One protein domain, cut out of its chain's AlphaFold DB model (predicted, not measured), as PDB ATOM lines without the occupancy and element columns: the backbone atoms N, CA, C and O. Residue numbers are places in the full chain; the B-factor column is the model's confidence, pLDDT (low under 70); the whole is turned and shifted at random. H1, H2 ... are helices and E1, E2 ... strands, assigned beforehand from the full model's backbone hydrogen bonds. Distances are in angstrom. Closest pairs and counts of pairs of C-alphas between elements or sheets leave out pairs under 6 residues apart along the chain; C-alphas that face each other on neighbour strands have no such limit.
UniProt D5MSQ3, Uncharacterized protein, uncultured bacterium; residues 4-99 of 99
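This is residues 4 to 99 of the 99 residues of an uncharacterized protein of uncultured bacterium (UniProt D5MSQ3). Two sheets make a sandwich, with parts of them face to face: a strongly twisted sheet of five strands and a small sheet of three, their strands crossed at 89 degrees. The helix H1 packs on both sheets, near E7 of the small one and near E3 and E4 of the large one, while the short helix H2 is on the opposite face of the large sheet. The printed part has 96 residues with two named helices and eight named strands, in the order E1, E2, H1, E3, E4, E5, E6, H2, E7, E8; the class is mixed, helices and strands. The large sheet runs E1, E5, E6, E3, E4 and the small one E2, E7, E8, and both are mixed, with parallel and antiparallel neighbours. The whole is compact, with a radius of gyration of the C-alphas of 12.9 A, and rounded, with spans of 33 by 31 by 27 A.

E1, residues 4 to 6, begins at C-alpha 4 at (-28.277, 31.840, -1.578) and is 7.1 A long. It runs on into E2, residues 9 to 11, across a break of 2 residues, at 68 degrees. H1, residues 13 to 24, is 16.6 A long. E3, residues 31 to 38, starts at C-alpha 31 at (-38.547, 45.999, -1.993) and is 20.5 A long; E4, residues 47 to 54, measures 22.6 A. E5, residues 64 to 68, is 12.8 A long, and E6, residues 71 to 75, is 12.9 A. H2, residues 78 to 84, is 10.4 A long. E7, residues 87 to 92, measures 14.5 A, and E8, residues 95 to 98, measures 10.1 A and ends at C-alpha 98 at (-24.808, 42.992, 15.646).

In the large sheet, E1 and E4 are the edge strands. E1 is parallel to E5, with N 5 and O 65 3.0 A apart. E5 and E6 form an antiparallel hairpin, with N 66 and O 73 at 2.8 A. E6 is parallel to E3 at 44 degrees, with N 35 and O 74 at 2.9 A. E3 and E4 form an antiparallel hairpin at 151 degrees, with N 34 and O 51 at 2.8 A. In the small sheet E7 is the inner strand, and its pairing is staggered: residues 87 to 89 pair with E2, parallel, with N 89 and O 10 at 2.8 A, and residues 89 to 92 pair with E8 in an antiparallel hairpin, with N 90 and O 97 at 2.9 A. Where the sheets face each other they are 10.3 A centre to centre, and the closest C-alphas of E4 and E8, those of Trp 48 and Leu 96, are 5.6 A apart. H1 is on the large sheet at a height of 9.2 A, over E3 and slantwise to the strands, at 55 degrees to E3 on the local plane. H1 is also on the small sheet at a height of 7.5 A, over none of its strands; its closest C-alphas to E7 are those of Val 15 and Ser 90, 6.1 A apart. H2 is on the large sheet at a height of 5.7 A, over none of its strands, and only grazes the small sheet with residues 81 to 84. H1 and H2 are apart. Within both helices every O i to N i+4 pair is within hydrogen-bond range.

The two C-alphas farthest apart, those of Asp 42 and Gly 70, are 34.2 A from each other. The printed part has no cut, and no link is long; those from H1 to E3, E3 to E4 and E4 to E5 are short, and the other links are tight. The mean pLDDT of the printed part is 89.9, and residues 60 to 61 are under 70.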
ATOM      1  N   ARG A   4     -27.172  31.957  -2.544       82.00
ATOM      2  CA  ARG A   4     -28.277  31.840  -1.578       82.00
ATOM      3  C   ARG A   4     -27.827  31.060  -0.357       82.00
ATOM      4  O   ARG A   4     -27.210  30.005  -0.508       82.00
ATOM      5  N   ARG A   5     -28.165  31.551   0.835       82.44
ATOM      6  CA  ARG A   5     -27.801  30.921   2.111       82.44
ATOM      7  C   ARG A   5     -28.874  31.200   3.162       82.44
ATOM      8  O   ARG A   5     -29.337  32.318   3.276       82.44
ATOM      9  N   ASN A   6     -29.263  30.208   3.954       84.25
ATOM     10  CA  ASN A   6     -30.051  30.483   5.159       84.25
ATOM     11  C   ASN A   6     -29.089  30.830   6.292       84.25
ATOM     12  O   ASN A   6     -28.069  30.150   6.427       84.25
ATOM     13  N   ILE A   7     -29.410  31.864   7.063       88.06
ATOM     14  CA  ILE A   7     -28.569  32.346   8.157       88.06
ATOM     15  C   ILE A   7     -29.379  32.401   9.449       88.06
ATOM     16  O   ILE A   7     -30.593  32.608   9.448       88.06
ATOM     17  N   CYS A   8     -28.699  32.228  10.568       90.00
ATOM     18  CA  CYS A   8     -29.258  32.444  11.888       90.00
ATOM     19  C   CYS A   8     -29.041  33.912  12.283       90.00
ATOM     20  O   CYS A   8     -28.110  34.226  13.011       90.00
ATOM     21  N   LEU A   9     -29.842  34.830  11.745       93.19
ATOM     22  CA  LEU A   9     -29.854  36.231  12.176       93.19
ATOM     23  C   LEU A   9     -31.167  36.494  12.900       93.19
ATOM     24  O   LEU A   9     -32.224  36.304  12.300       93.19
ATOM     25  N   GLU A  10     -31.098  36.943  14.147       95.06
ATOM     26  CA  GLU A  10     -32.259  37.435  14.890       95.06
ATOM     27  C   GLU A  10     -32.380  38.952  14.730       95.06
ATOM     28  O   GLU A  10     -31.377  39.663  14.640       95.06
ATOM     29  N   LEU A  11     -33.605  39.476  14.711       95.06
ATOM     30  CA  LEU A  11     -33.849  40.914  14.675       95.06
ATOM     31  C   LEU A  11     -34.550  41.342  15.958       95.06
ATOM     32  O   LEU A  11     -35.600  40.808  16.333       95.06
ATOM     33  N   SER A  12     -34.017  42.373  16.608       96.12
ATOM     34  CA  SER A  12     -34.726  42.999  17.721       96.12
ATOM     35  C   SER A  12     -36.093  43.544  17.260       96.12
ATOM     36  O   SER A  12     -36.235  43.966  16.106       96.12
ATOM     37  N   PRO A  13     -37.108  43.613  18.145       95.44
ATOM     38  CA  PRO A  13     -38.432  44.130  17.782       95.44
ATOM     39  C   PRO A  13     -38.391  45.521  17.140       95.44
ATOM     40  O   PRO A  13     -39.127  45.794  16.200       95.44
ATOM     41  N   ARG A  14     -37.471  46.373  17.605       95.38
ATOM     42  CA  ARG A  14     -37.266  47.722  17.072       95.38
ATOM     43  C   ARG A  14     -36.739  47.716  15.637       95.38
ATOM     44  O   ARG A  14     -37.108  48.591  14.863       95.38
ATOM     45  N   VAL A  15     -35.865  46.769  15.286       95.75
ATOM     46  CA  VAL A  15     -35.371  46.629  13.908       95.75
ATOM     47  C   VAL A  15     -36.496  46.158  12.992       95.75
ATOM     48  O   VAL A  15     -36.638  46.712  11.910       95.75
ATOM     49  N   LYS A  16     -37.332  45.213  13.441       95.56
ATOM     50  CA  LYS A  16     -38.504  44.749  12.677       95.56
ATOM     51  C   LYS A  16     -39.488  45.885  12.399       95.56
ATOM     52  O   LYS A  16     -39.790  46.146  11.245       95.56
ATOM     53  N   GLU A  17     -39.895  46.614  13.441       95.62
ATOM     54  CA  GLU A  17     -40.803  47.763  13.311       95.62
ATOM     55  C   GLU A  17     -40.234  48.840  12.374       95.62
ATOM     56  O   GLU A  17     -40.950  49.408  11.553       95.62
ATOM     57  N   TRP A  18     -38.928  49.102  12.468       95.88
ATOM     58  CA  TRP A  18     -38.263  50.043  11.573       95.88
ATOM     59  C   TRP A  18     -38.215  49.542  10.125       95.88
ATOM     60  O   TRP A  18     -38.445  50.342   9.226       95.88
ATOM     61  N   LEU A  19     -37.941  48.253   9.887       95.88
ATOM     62  CA  LEU A  19     -37.929  47.653   8.548       95.88
ATOM     63  C   LEU A  19     -39.308  47.699   7.895       95.88
ATOM     64  O   LEU A  19     -39.404  48.118   6.744       95.88
ATOM     65  N   ASP A  20     -40.352  47.319   8.634       95.50
ATOM     66  CA  ASP A  20     -41.739  47.389   8.165       95.50
ATOM     67  C   ASP A  20     -42.071  48.821   7.730       95.50
ATOM     68  O   ASP A  20     -42.460  49.058   6.588       95.50
ATOM     69  N   GLY A  21     -41.792  49.801   8.599       96.06
ATOM     70  CA  GLY A  21     -41.985  51.210   8.269       96.06
ATOM     71  C   GLY A  21     -41.115  51.678   7.097       96.06
ATOM     72  O   GLY A  21     -41.578  52.448   6.261       96.06
ATOM     73  N   PHE A  22     -39.864  51.229   7.000       95.12
ATOM     74  CA  PHE A  22     -38.962  51.637   5.923       95.12
ATOM     75  C   PHE A  22     -39.451  51.137   4.559       95.12
ATOM     76  O   PHE A  22     -39.404  51.883   3.584       95.12
ATOM     77  N   ILE A  23     -39.982  49.914   4.515       95.38
ATOM     78  CA  ILE A  23     -40.582  49.307   3.325       95.38
ATOM     79  C   ILE A  23     -41.901  49.989   2.959       95.38
ATOM     80  O   ILE A  23     -42.073  50.383   1.806       95.38
ATOM     81  N   GLU A  24     -42.799  50.184   3.927       96.31
ATOM     82  CA  GLU A  24     -44.100  50.836   3.709       96.31
ATOM     83  C   GLU A  24     -43.972  52.273   3.186       96.31
ATOM     84  O   GLU A  24     -44.841  52.742   2.453       96.31
ATOM     85  N   ASN A  25     -42.901  52.977   3.560       96.75
ATOM     86  CA  ASN A  25     -42.631  54.345   3.111       96.75
ATOM     87  C   ASN A  25     -41.741  54.409   1.858       96.75
ATOM     88  O   ASN A  25     -41.340  55.505   1.462       96.75
ATOM     89  N   SER A  26     -41.393  53.270   1.258       96.75
ATOM     90  CA  SER A  26     -40.608  53.239   0.025       96.75
ATOM     91  C   SER A  26     -41.499  53.369  -1.211       96.75
ATOM     92  O   SER A  26     -42.623  52.877  -1.232       96.75
ATOM     93  N   ASP A  27     -40.971  53.991  -2.267       96.12
ATOM     94  CA  ASP A  27     -41.619  54.056  -3.586       96.12
ATOM     95  C   ASP A  27     -41.308  52.810  -4.453       96.12
ATOM     96  O   ASP A  27     -41.470  52.848  -5.673       96.12
ATOM     97  N   LEU A  28     -40.785  51.731  -3.854       96.25
ATOM     98  CA  LEU A  28     -40.413  50.494  -4.554       96.25
ATOM     99  C   LEU A  28     -41.611  49.544  -4.662       96.25
ATOM    100  O   LEU A  28     -42.422  49.461  -3.741       96.25
ATOM    101  N   ASP A  29     -41.695  48.795  -5.765       95.81
ATOM    102  CA  ASP A  29     -42.819  47.887  -6.022       95.81
ATOM    103  C   ASP A  29     -42.630  46.540  -5.301       95.81
ATOM    104  O   ASP A  29     -43.578  46.006  -4.721       95.81
ATOM    105  N   ASP A  30     -41.410  45.992  -5.327       94.88
ATOM    106  CA  ASP A  30     -41.043  44.741  -4.648       94.88
ATOM    107  C   ASP A  30     -39.717  44.919  -3.874       94.88
ATOM    108  O   ASP A  30     -38.651  44.437  -4.288       94.88
ATOM    109  N   PRO A  31     -39.744  45.670  -2.752       95.50
ATOM    110  CA  PRO A  31     -38.547  45.999  -1.993       95.50
ATOM    111  C   PRO A  31     -37.933  44.779  -1.302       95.50
ATOM    112  O   PRO A  31     -38.611  43.909  -0.748       95.50
ATOM    113  N   ILE A  32     -36.605  44.761  -1.255       94.62
ATOM    114  CA  ILE A  32     -35.818  43.862  -0.414       94.62
ATOM    115  C   ILE A  32     -34.781  44.659   0.383       94.62
ATOM    116  O   ILE A  32     -34.032  45.447  -0.205       94.62
ATOM    117  N   PRO A  33     -34.700  44.474   1.711       94.69
ATOM    118  CA  PRO A  33     -33.648  45.093   2.499       94.69
ATOM    119  C   PRO A  33     -32.283  44.478   2.184       94.69
ATOM    120  O   PRO A  33     -32.136  43.263   2.071       94.69
ATOM    121  N   GLY A  34     -31.258  45.315   2.077       92.88
ATOM    122  CA  GLY A  34     -29.864  44.894   2.006       92.88
ATOM    123  C   GLY A  34     -29.088  45.385   3.217       92.88
ATOM    124  O   GLY A  34     -29.229  46.541   3.607       92.88
ATOM    125  N   ILE A  35     -28.280  44.509   3.809       92.19
ATOM    126  CA  ILE A  35     -27.395  44.825   4.931       92.19
ATOM    127  C   ILE A  35     -25.985  45.031   4.380       92.19
ATOM    128  O   ILE A  35     -25.391  44.130   3.784       92.19
ATOM    129  N   ILE A  36     -25.450  46.229   4.594       89.25
ATOM    130  CA  ILE A  36     -24.209  46.687   3.967       89.25
ATOM    131  C   ILE A  36     -23.259  47.164   5.061       89.25
ATOM    132  O   ILE A  36     -23.654  47.940   5.935       89.25
ATOM    133  N   TYR A  37     -22.002  46.726   5.001       90.25
ATOM    134  CA  TYR A  37     -20.926  47.298   5.803       90.25
ATOM    135  C   TYR A  37     -20.099  48.236   4.939       90.25
ATOM    136  O   TYR A  37     -19.407  47.806   4.018       90.25
ATOM    137  N   GLY A  38     -20.170  49.529   5.222       86.75
ATOM    138  CA  GLY A  38     -19.582  50.525   4.341       86.75
ATOM    139  C   GLY A  38     -19.444  51.880   5.003       86.75
ATOM    140  O   GLY A  38     -19.650  52.027   6.204       86.75
ATOM    141  N   ARG A  39     -19.052  52.865   4.201       83.00
ATOM    142  CA  ARG A  39     -18.968  54.274   4.592       83.00
ATOM    143  C   ARG A  39     -19.893  55.053   3.681       83.00
ATOM    144  O   ARG A  39     -19.934  54.770   2.485       83.00
ATOM    145  N   TRP A  40     -20.600  56.029   4.226       76.50
ATOM    146  CA  TRP A  40     -21.237  57.047   3.398       76.50
ATOM    147  C   TRP A  40     -20.209  58.121   3.067       76.50
ATOM    148  O   TRP A  40     -19.533  58.574   3.982       76.50
ATOM    149  N   ASP A  41     -20.089  58.485   1.787       71.81
ATOM    150  CA  ASP A  41     -19.241  59.544   1.211       71.81
ATOM    151  C   ASP A  41     -18.018  59.969   2.051       71.81
ATOM    152  O   ASP A  41     -16.908  59.475   1.839       71.81
ATOM    153  N   ASP A  42     -18.238  60.884   3.001       78.88
ATOM    154  CA  ASP A  42     -17.214  61.582   3.785       78.88
ATOM    155  C   ASP A  42     -16.961  60.984   5.184       78.88
ATOM    156  O   ASP A  42     -16.193  61.537   5.980       78.88
ATOM    157  N   GLU A  43     -17.605  59.874   5.536       84.56
ATOM    158  CA  GLU A  43     -17.430  59.263   6.847       84.56
ATOM    159  C   GLU A  43     -16.062  58.591   7.002       84.56
ATOM    160  O   GLU A  43     -15.595  57.808   6.171       84.56
ATOM    161  N   ALA A  44     -15.413  58.870   8.135       84.75
ATOM    162  CA  ALA A  44     -14.098  58.324   8.447       84.75
ATOM    163  C   ALA A  44     -14.140  56.820   8.774       84.75
ATOM    164  O   ALA A  44     -13.159  56.108   8.536       84.75
ATOM    165  N   GLU A  45     -15.260  56.338   9.311       87.62
ATOM    166  CA  GLU A  45     -15.409  54.988   9.848       87.62
ATOM    167  C   GLU A  45     -16.506  54.221   9.119       87.62
ATOM    168  O   GLU A  45     -17.566  54.758   8.813       87.62
ATOM    169  N   SER A  46     -16.238  52.942   8.847       89.88
ATOM    170  CA  SER A  46     -17.251  52.044   8.302       89.88
ATOM    171  C   SER A  46     -18.236  51.635   9.387       89.88
ATOM    172  O   SER A  46     -17.846  51.413  10.535       89.88
ATOM    173  N   HIS A  47     -19.496  51.479   9.014       91.06
ATOM    174  CA  HIS A  47     -20.540  51.004   9.903       91.06
ATOM    175  C   HIS A  47     -21.567  50.171   9.129       91.06
ATOM    176  O   HIS A  47     -21.579  50.134   7.896       91.06
ATOM    177  N   TRP A  48     -22.407  49.450   9.870       92.81
ATOM    178  CA  TRP A  48     -23.484  48.664   9.287       92.81
ATOM    179  C   TRP A  48     -24.696  49.540   8.994       92.81
ATOM    180  O   TRP A  48     -25.120  50.331   9.838       92.81
ATOM    181  N   THR A  49     -25.279  49.359   7.817       90.75
ATOM    182  CA  THR A  49     -26.475  50.076   7.368       90.75
ATOM    183  C   THR A  49     -27.460  49.117   6.719       90.75
ATOM    184  O   THR A  49     -27.091  48.010   6.320       90.75
ATOM    185  N   ILE A  50     -28.719  49.551   6.626       91.56
ATOM    186  CA  ILE A  50     -29.748  48.865   5.849       91.56
ATOM    187  C   ILE A  50     -30.208  49.798   4.733       91.56
ATOM    188  O   ILE A  50     -30.652  50.913   5.008       91.56
ATOM    189  N   GLY A  51     -30.110  49.331   3.492       91.69
ATOM    190  CA  GLY A  51     -30.709  49.960   2.315       91.69
ATOM    191  C   GLY A  51     -31.882  49.140   1.784       91.69
ATOM    192  O   GLY A  51     -32.065  47.994   2.188       91.69
ATOM    193  N   LEU A  52     -32.662  49.707   0.866       93.69
ATOM    194  CA  LEU A  52     -33.669  48.967   0.102       93.69
ATOM    195  C   LEU A  52     -33.247  48.865  -1.358       93.69
ATOM    196  O   LEU A  52     -32.691  49.807  -1.924       93.69
ATOM    197  N   TYR A  53     -33.560  47.727  -1.959       92.56
ATOM    198  CA  TYR A  53     -33.340  47.447  -3.368       92.56
ATOM    199  C   TYR A  53     -34.643  46.962  -3.998       92.56
ATOM    200  O   TYR A  53     -35.453  46.322  -3.334       92.56
ATOM    201  N   GLU A  54     -34.825  47.233  -5.286       93.75
ATOM    202  CA  GLU A  54     -35.907  46.655  -6.082       93.75
ATOM    203  C   GLU A  54     -35.495  45.251  -6.534       93.75
ATOM    204  O   GLU A  54     -34.486  45.093  -7.230       93.75
ATOM    205  N   ARG A  55     -36.256  44.216  -6.165       90.56
ATOM    206  CA  ARG A  55     -35.935  42.820  -6.517       90.56
ATOM    207  C   ARG A  55     -35.845  42.599  -8.023       90.56
ATOM    208  O   ARG A  55     -35.071  41.746  -8.473       90.56
ATOM    209  N   ALA A  56     -36.615  43.350  -8.808       90.06
ATOM    210  CA  ALA A  56     -36.557  43.277 -10.264       90.06
ATOM    211  C   ALA A  56     -35.267  43.882 -10.858       90.06
ATOM    212  O   ALA A  56     -34.874  43.493 -11.962       90.06
ATOM    213  N   ASP A  57     -34.597  44.781 -10.131       89.50
ATOM    214  CA  ASP A  57     -33.422  45.538 -10.589       89.50
ATOM    215  C   ASP A  57     -32.210  45.358  -9.660       89.50
ATOM    216  O   ASP A  57     -31.460  46.285  -9.352       89.50
ATOM    217  N   LEU A  58     -32.008  44.127  -9.183       85.94
ATOM    218  CA  LEU A  58     -30.855  43.829  -8.344       85.94
ATOM    219  C   LEU A  58     -29.544  43.967  -9.129       85.94
ATOM    220  O   LEU A  58     -29.429  43.421 -10.237       85.94
ATOM    221  N   PRO A  59     -28.513  44.613  -8.546       73.50
ATOM    222  CA  PRO A  59     -27.189  44.651  -9.140       73.50
ATOM    223  C   PRO A  59     -26.718  43.248  -9.544       73.50
ATOM    224  O   PRO A  59     -26.807  42.283  -8.788       73.50
ATOM    225  N   LYS A  60     -26.172  43.112 -10.754       67.94
ATOM    226  CA  LYS A  60     -25.687  41.819 -11.284       67.94
ATOM    227  C   LYS A  60     -24.321  41.396 -10.717       67.94
ATOM    228  O   LYS A  60     -23.632  40.591 -11.341       67.94
ATOM    229  N   ILE A  61     -23.931  41.970  -9.584       68.00
ATOM    230  CA  ILE A  61     -22.675  41.713  -8.869       68.00
ATOM    231  C   ILE A  61     -22.924  40.577  -7.858       68.00
ATOM    232  O   ILE A  61     -24.075  40.186  -7.661       68.00
ATOM    233  N   ASP A  62     -21.861  39.998  -7.295       70.25
ATOM    234  CA  ASP A  62     -21.843  38.829  -6.398       70.25
ATOM    235  C   ASP A  62     -22.569  39.055  -5.059       70.25
ATOM    236  O   ASP A  62     -21.993  38.975  -3.982       70.25
ATOM    237  N   MET A  63     -23.871  39.304  -5.129       81.31
ATOM    238  CA  MET A  63     -24.731  39.428  -3.970       81.31
ATOM    239  C   MET A  63     -25.263  38.072  -3.515       81.31
ATOM    240  O   MET A  63     -25.469  37.128  -4.294       81.31
ATOM    241  N   TRP A  64     -25.548  38.021  -2.223       88.38
ATOM    242  CA  TRP A  64     -26.069  36.868  -1.521       88.38
ATOM    243  C   TRP A  64     -27.442  37.173  -0.951       88.38
ATOM    244  O   TRP A  64     -27.645  38.187  -0.290       88.38
ATOM    245  N   LEU A  65     -28.376  36.265  -1.204       87.38
ATOM    246  CA  LEU A  65     -29.708  36.300  -0.627       87.38
ATOM    247  C   LEU A  65     -29.721  35.450   0.642       87.38
ATOM    248  O   LEU A  65     -29.427  34.246   0.584       87.38
ATOM    249  N   CYS A  66     -30.064  36.073   1.761       87.44
ATOM    250  CA  CYS A  66     -30.026  35.456   3.073       87.44
ATOM    251  C   CYS A  66     -31.366  35.525   3.793       87.44
ATOM    252  O   CYS A  66     -31.949  36.594   3.897       87.44
ATOM    253  N   ASN A  67     -31.825  34.394   4.330       88.75
ATOM    254  CA  ASN A  67     -33.054  34.330   5.124       88.75
ATOM    255  C   ASN A  67     -32.725  34.225   6.616       88.75
ATOM    256  O   ASN A  67     -31.952  33.335   6.975       88.75
ATOM    257  N   GLY A  68     -33.338  35.062   7.457       86.25
ATOM    258  CA  GLY A  68     -33.178  35.063   8.917       86.25
ATOM    259  C   GLY A  68     -34.383  35.694   9.622       86.25
ATOM    260  O   GLY A  68     -34.900  36.706   9.166       86.25
ATOM    261  N   ASP A  69     -34.870  35.064  10.697       88.00
ATOM    262  CA  ASP A  69     -35.986  35.558  11.532       88.00
ATOM    263  C   ASP A  69     -37.252  35.969  10.743       88.00
ATOM    264  O   ASP A  69     -37.942  36.938  11.056       88.00
ATOM    265  N   GLY A  70     -37.552  35.214   9.680       88.38
ATOM    266  CA  GLY A  70     -38.703  35.447   8.800       88.38
ATOM    267  C   GLY A  70     -38.496  36.522   7.729       88.38
ATOM    268  O   GLY A  70     -39.410  36.760   6.945       88.38
ATOM    269  N   TRP A  71     -37.310  37.123   7.665       92.81
ATOM    270  CA  TRP A  71     -36.928  38.137   6.689       92.81
ATOM    271  C   TRP A  71     -35.962  37.590   5.645       92.81
ATOM    272  O   TRP A  71     -35.193  36.664   5.915       92.81
ATOM    273  N   GLU A  72     -35.980  38.201   4.464       92.56
ATOM    274  CA  GLU A  72     -35.015  37.958   3.397       92.56
ATOM    275  C   GLU A  72     -34.207  39.233   3.140       92.56
ATOM    276  O   GLU A  72     -34.778  40.312   2.982       92.56
ATOM    277  N   PHE A  73     -32.885  39.092   3.101       92.94
ATOM    278  CA  PHE A  73     -31.925  40.183   3.000       92.94
ATOM    279  C   PHE A  73     -30.941  39.973   1.854       92.94
ATOM    280  O   PHE A  73     -30.586  38.838   1.524       92.94
ATOM    281  N   LEU A  74     -30.435  41.076   1.312       92.31
ATOM    282  CA  LEU A  74     -29.270  41.085   0.431       92.31
ATOM    283  C   LEU A  74     -27.987  41.413   1.185       92.31
ATOM    284  O   LEU A  74     -27.965  42.282   2.052       92.31
ATOM    285  N   PHE A  75     -26.909  40.751   0.782       90.38
ATOM    286  CA  PHE A  75     -25.549  41.025   1.225       90.38
ATOM    287  C   PHE A  75     -24.637  41.163   0.016       90.38
ATOM    288  O   PHE A  75     -24.713  40.354  -0.907       90.38
ATOM    289  N   GLU A  76     -23.758  42.160   0.030       81.94
ATOM    290  CA  GLU A  76     -22.786  42.376  -1.050       81.94
ATOM    291  C   GLU A  76     -21.584  41.427  -0.982       81.94
ATOM    292  O   GLU A  76     -20.953  41.175  -2.002       81.94
ATOM    293  N   ASP A  77     -21.271  40.892   0.201       80.81
ATOM    294  CA  ASP A  77     -20.075  40.082   0.442       80.81
ATOM    295  C   ASP A  77     -20.402  38.897   1.359       80.81
ATOM    296  O   ASP A  77     -21.135  39.041   2.345       80.81
ATOM    297  N   CYS A  78     -19.852  37.721   1.051       79.19
ATOM    298  CA  CYS A  78     -19.991  36.537   1.888       79.19
ATOM    299  C   CYS A  78     -19.302  36.686   3.247       79.19
ATOM    300  O   CYS A  78     -19.809  36.139   4.229       79.19
ATOM    301  N   ASP A  79     -18.215  37.452   3.330       85.31
ATOM    302  CA  ASP A  79     -17.486  37.660   4.585       85.31
ATOM    303  C   ASP A  79     -18.357  38.418   5.601       85.31
ATOM    304  O   ASP A  79     -18.357  38.116   6.796       85.31
ATOM    305  N   ASN A  80     -19.202  39.337   5.119       86.88
ATOM    306  CA  ASN A  80     -20.171  40.047   5.954       86.88
ATOM    307  C   ASN A  80     -21.212  39.100   6.561       86.88
ATOM    308  O   ASN A  80     -21.617  39.298   7.706       86.88
ATOM    309  N   ILE A  81     -21.613  38.058   5.827       88.44
ATOM    310  CA  ILE A  81     -22.569  37.058   6.315       88.44
ATOM    311  C   ILE A  81     -21.980  36.309   7.511       88.44
ATOM    312  O   ILE A  81     -22.666  36.104   8.510       88.44
ATOM    313  N   GLU A  82     -20.706  35.922   7.440       89.94
ATOM    314  CA  GLU A  82     -20.046  35.211   8.541       89.94
ATOM    315  C   GLU A  82     -19.949  36.064   9.810       89.94
ATOM    316  O   GLU A  82     -20.066  35.538  10.916       89.94
ATOM    317  N   VAL A  83     -19.796  37.384   9.666       90.69
ATOM    318  CA  VAL A  83     -19.736  38.313  10.804       90.69
ATOM    319  C   VAL A  83     -21.069  38.416  11.544       90.69
ATOM    320  O   VAL A  83     -21.054  38.682  12.749       90.69
ATOM    321  N   ILE A  84     -22.200  38.237  10.863       91.75
ATOM    322  CA  ILE A  84     -23.539  38.419  11.444       91.75
ATOM    323  C   ILE A  84     -24.259  37.105  11.775       91.75
ATOM    324  O   ILE A  84     -25.297  37.116  12.433       91.75
ATOM    325  N   GLU A  85     -23.734  35.972  11.315       93.44
ATOM    326  CA  GLU A  85     -24.297  34.653  11.587       93.44
ATOM    327  C   GLU A  85     -24.331  34.379  13.104       93.44
ATOM    328  O   GLU A  85     -23.330  34.517  13.808       93.44
ATOM    329  N   ASN A  86     -25.484  33.923  13.594       94.75
ATOM    330  CA  ASN A  86     -25.822  33.702  15.005       94.75
ATOM    331  C   ASN A  86     -25.829  34.967  15.877       94.75
ATOM    332  O   ASN A  86     -25.629  34.862  17.088       94.75
ATOM    333  N   LYS A  87     -26.044  36.148  15.287       95.19
ATOM    334  CA  LYS A  87     -26.148  37.414  16.026       95.19
ATOM    335  C   LYS A  87     -27.563  37.965  16.059       95.19
ATOM    336  O   LYS A  87     -28.436  37.543  15.299       95.19
ATOM    337  N   THR A  88     -27.758  38.963  16.915       96.12
ATOM    338  CA  THR A  88     -28.965  39.793  16.943       96.12
ATOM    339  C   THR A  88     -28.688  41.171  16.351       96.12
ATOM    340  O   THR A  88     -27.805  41.888  16.824       96.12
ATOM    341  N   ALA A  89     -29.473  41.579  15.353       95.81
ATOM    342  CA  ALA A  89     -29.473  42.942  14.835       95.81
ATOM    343  C   ALA A  89     -30.263  43.882  15.759       95.81
ATOM    344  O   ALA A  89     -31.456  43.676  16.032       95.81
ATOM    345  N   SER A  90     -29.614  44.962  16.186       96.44
ATOM    346  CA  SER A  90     -30.178  45.953  17.105       96.44
ATOM    347  C   SER A  90     -29.824  47.377  16.690       96.44
ATOM    348  O   SER A  90     -28.840  47.610  15.995       96.44
ATOM    349  N   PHE A  91     -30.619  48.348  17.152       94.25
ATOM    350  CA  PHE A  91     -30.281  49.767  17.039       94.25
ATOM    351  C   PHE A  91     -29.757  50.315  18.366       94.25
ATOM    352  O   PHE A  91     -30.522  50.449  19.327       94.25
ATOM    353  N   VAL A  92     -28.486  50.712  18.388       94.00
ATOM    354  CA  VAL A  92     -27.837  51.389  19.520       94.00
ATOM    355  C   VAL A  92     -27.494  52.808  19.089       94.00
ATOM    356  O   VAL A  92     -26.825  53.009  18.083       94.00
ATOM    357  N   GLU A  93     -28.030  53.802  19.803       90.62
ATOM    358  CA  GLU A  93     -27.854  55.230  19.472       90.62
ATOM    359  C   GLU A  93     -28.196  55.577  18.003       90.62
ATOM    360  O   GLU A  93     -27.618  56.474  17.400       90.62
ATOM    361  N   GLY A  94     -29.160  54.854  17.417       86.62
ATOM    362  CA  GLY A  94     -29.593  55.037  16.025       86.62
ATOM    363  C   GLY A  94     -28.736  54.318  14.980       86.62
ATOM    364  O   GLY A  94     -29.037  54.423  13.796       86.62
ATOM    365  N   ARG A  95     -27.710  53.565  15.392       90.06
ATOM    366  CA  ARG A  95     -26.839  52.785  14.503       90.06
ATOM    367  C   ARG A  95     -27.170  51.304  14.555       90.06
ATOM    368  O   ARG A  95     -27.462  50.782  15.632       90.06
ATOM    369  N   LEU A  96     -27.107  50.639  13.403       94.50
ATOM    370  CA  LEU A  96     -27.255  49.192  13.330       94.50
ATOM    371  C   LEU A  96     -26.002  48.525  13.902       94.50
ATOM    372  O   LEU A  96     -24.879  48.828  13.495       94.50
ATOM    373  N   VAL A  97     -26.204  47.614  14.844       95.06
ATOM    374  CA  VAL A  97     -25.151  46.797  15.449       95.06
ATOM    375  C   VAL A  97     -25.580  45.333  15.475       95.06
ATOM    376  O   VAL A  97     -26.775  45.033  15.436       95.06
ATOM    377  N   PHE A  98     -24.599  44.435  15.556       94.62
ATOM    378  CA  PHE A  98     -24.808  42.992  15.646       94.62
ATOM    379  C   PHE A  98     -24.088  42.445  16.878       94.62
ATOM    380  O   PHE A  98     -22.855  42.522  16.948       94.62
ATOM    381  N   GLU A  99     -24.856  41.894  17.817       92.38
ATOM    382  CA  GLU A  99     -24.396  41.383  19.120       92.38
ATOM    383  C   GLU A  99     -24.561  39.866  19.237       92.38
ATOM    384  O   GLU A  99     -25.564  39.334  18.703       92.38
TER     385      GLU A  99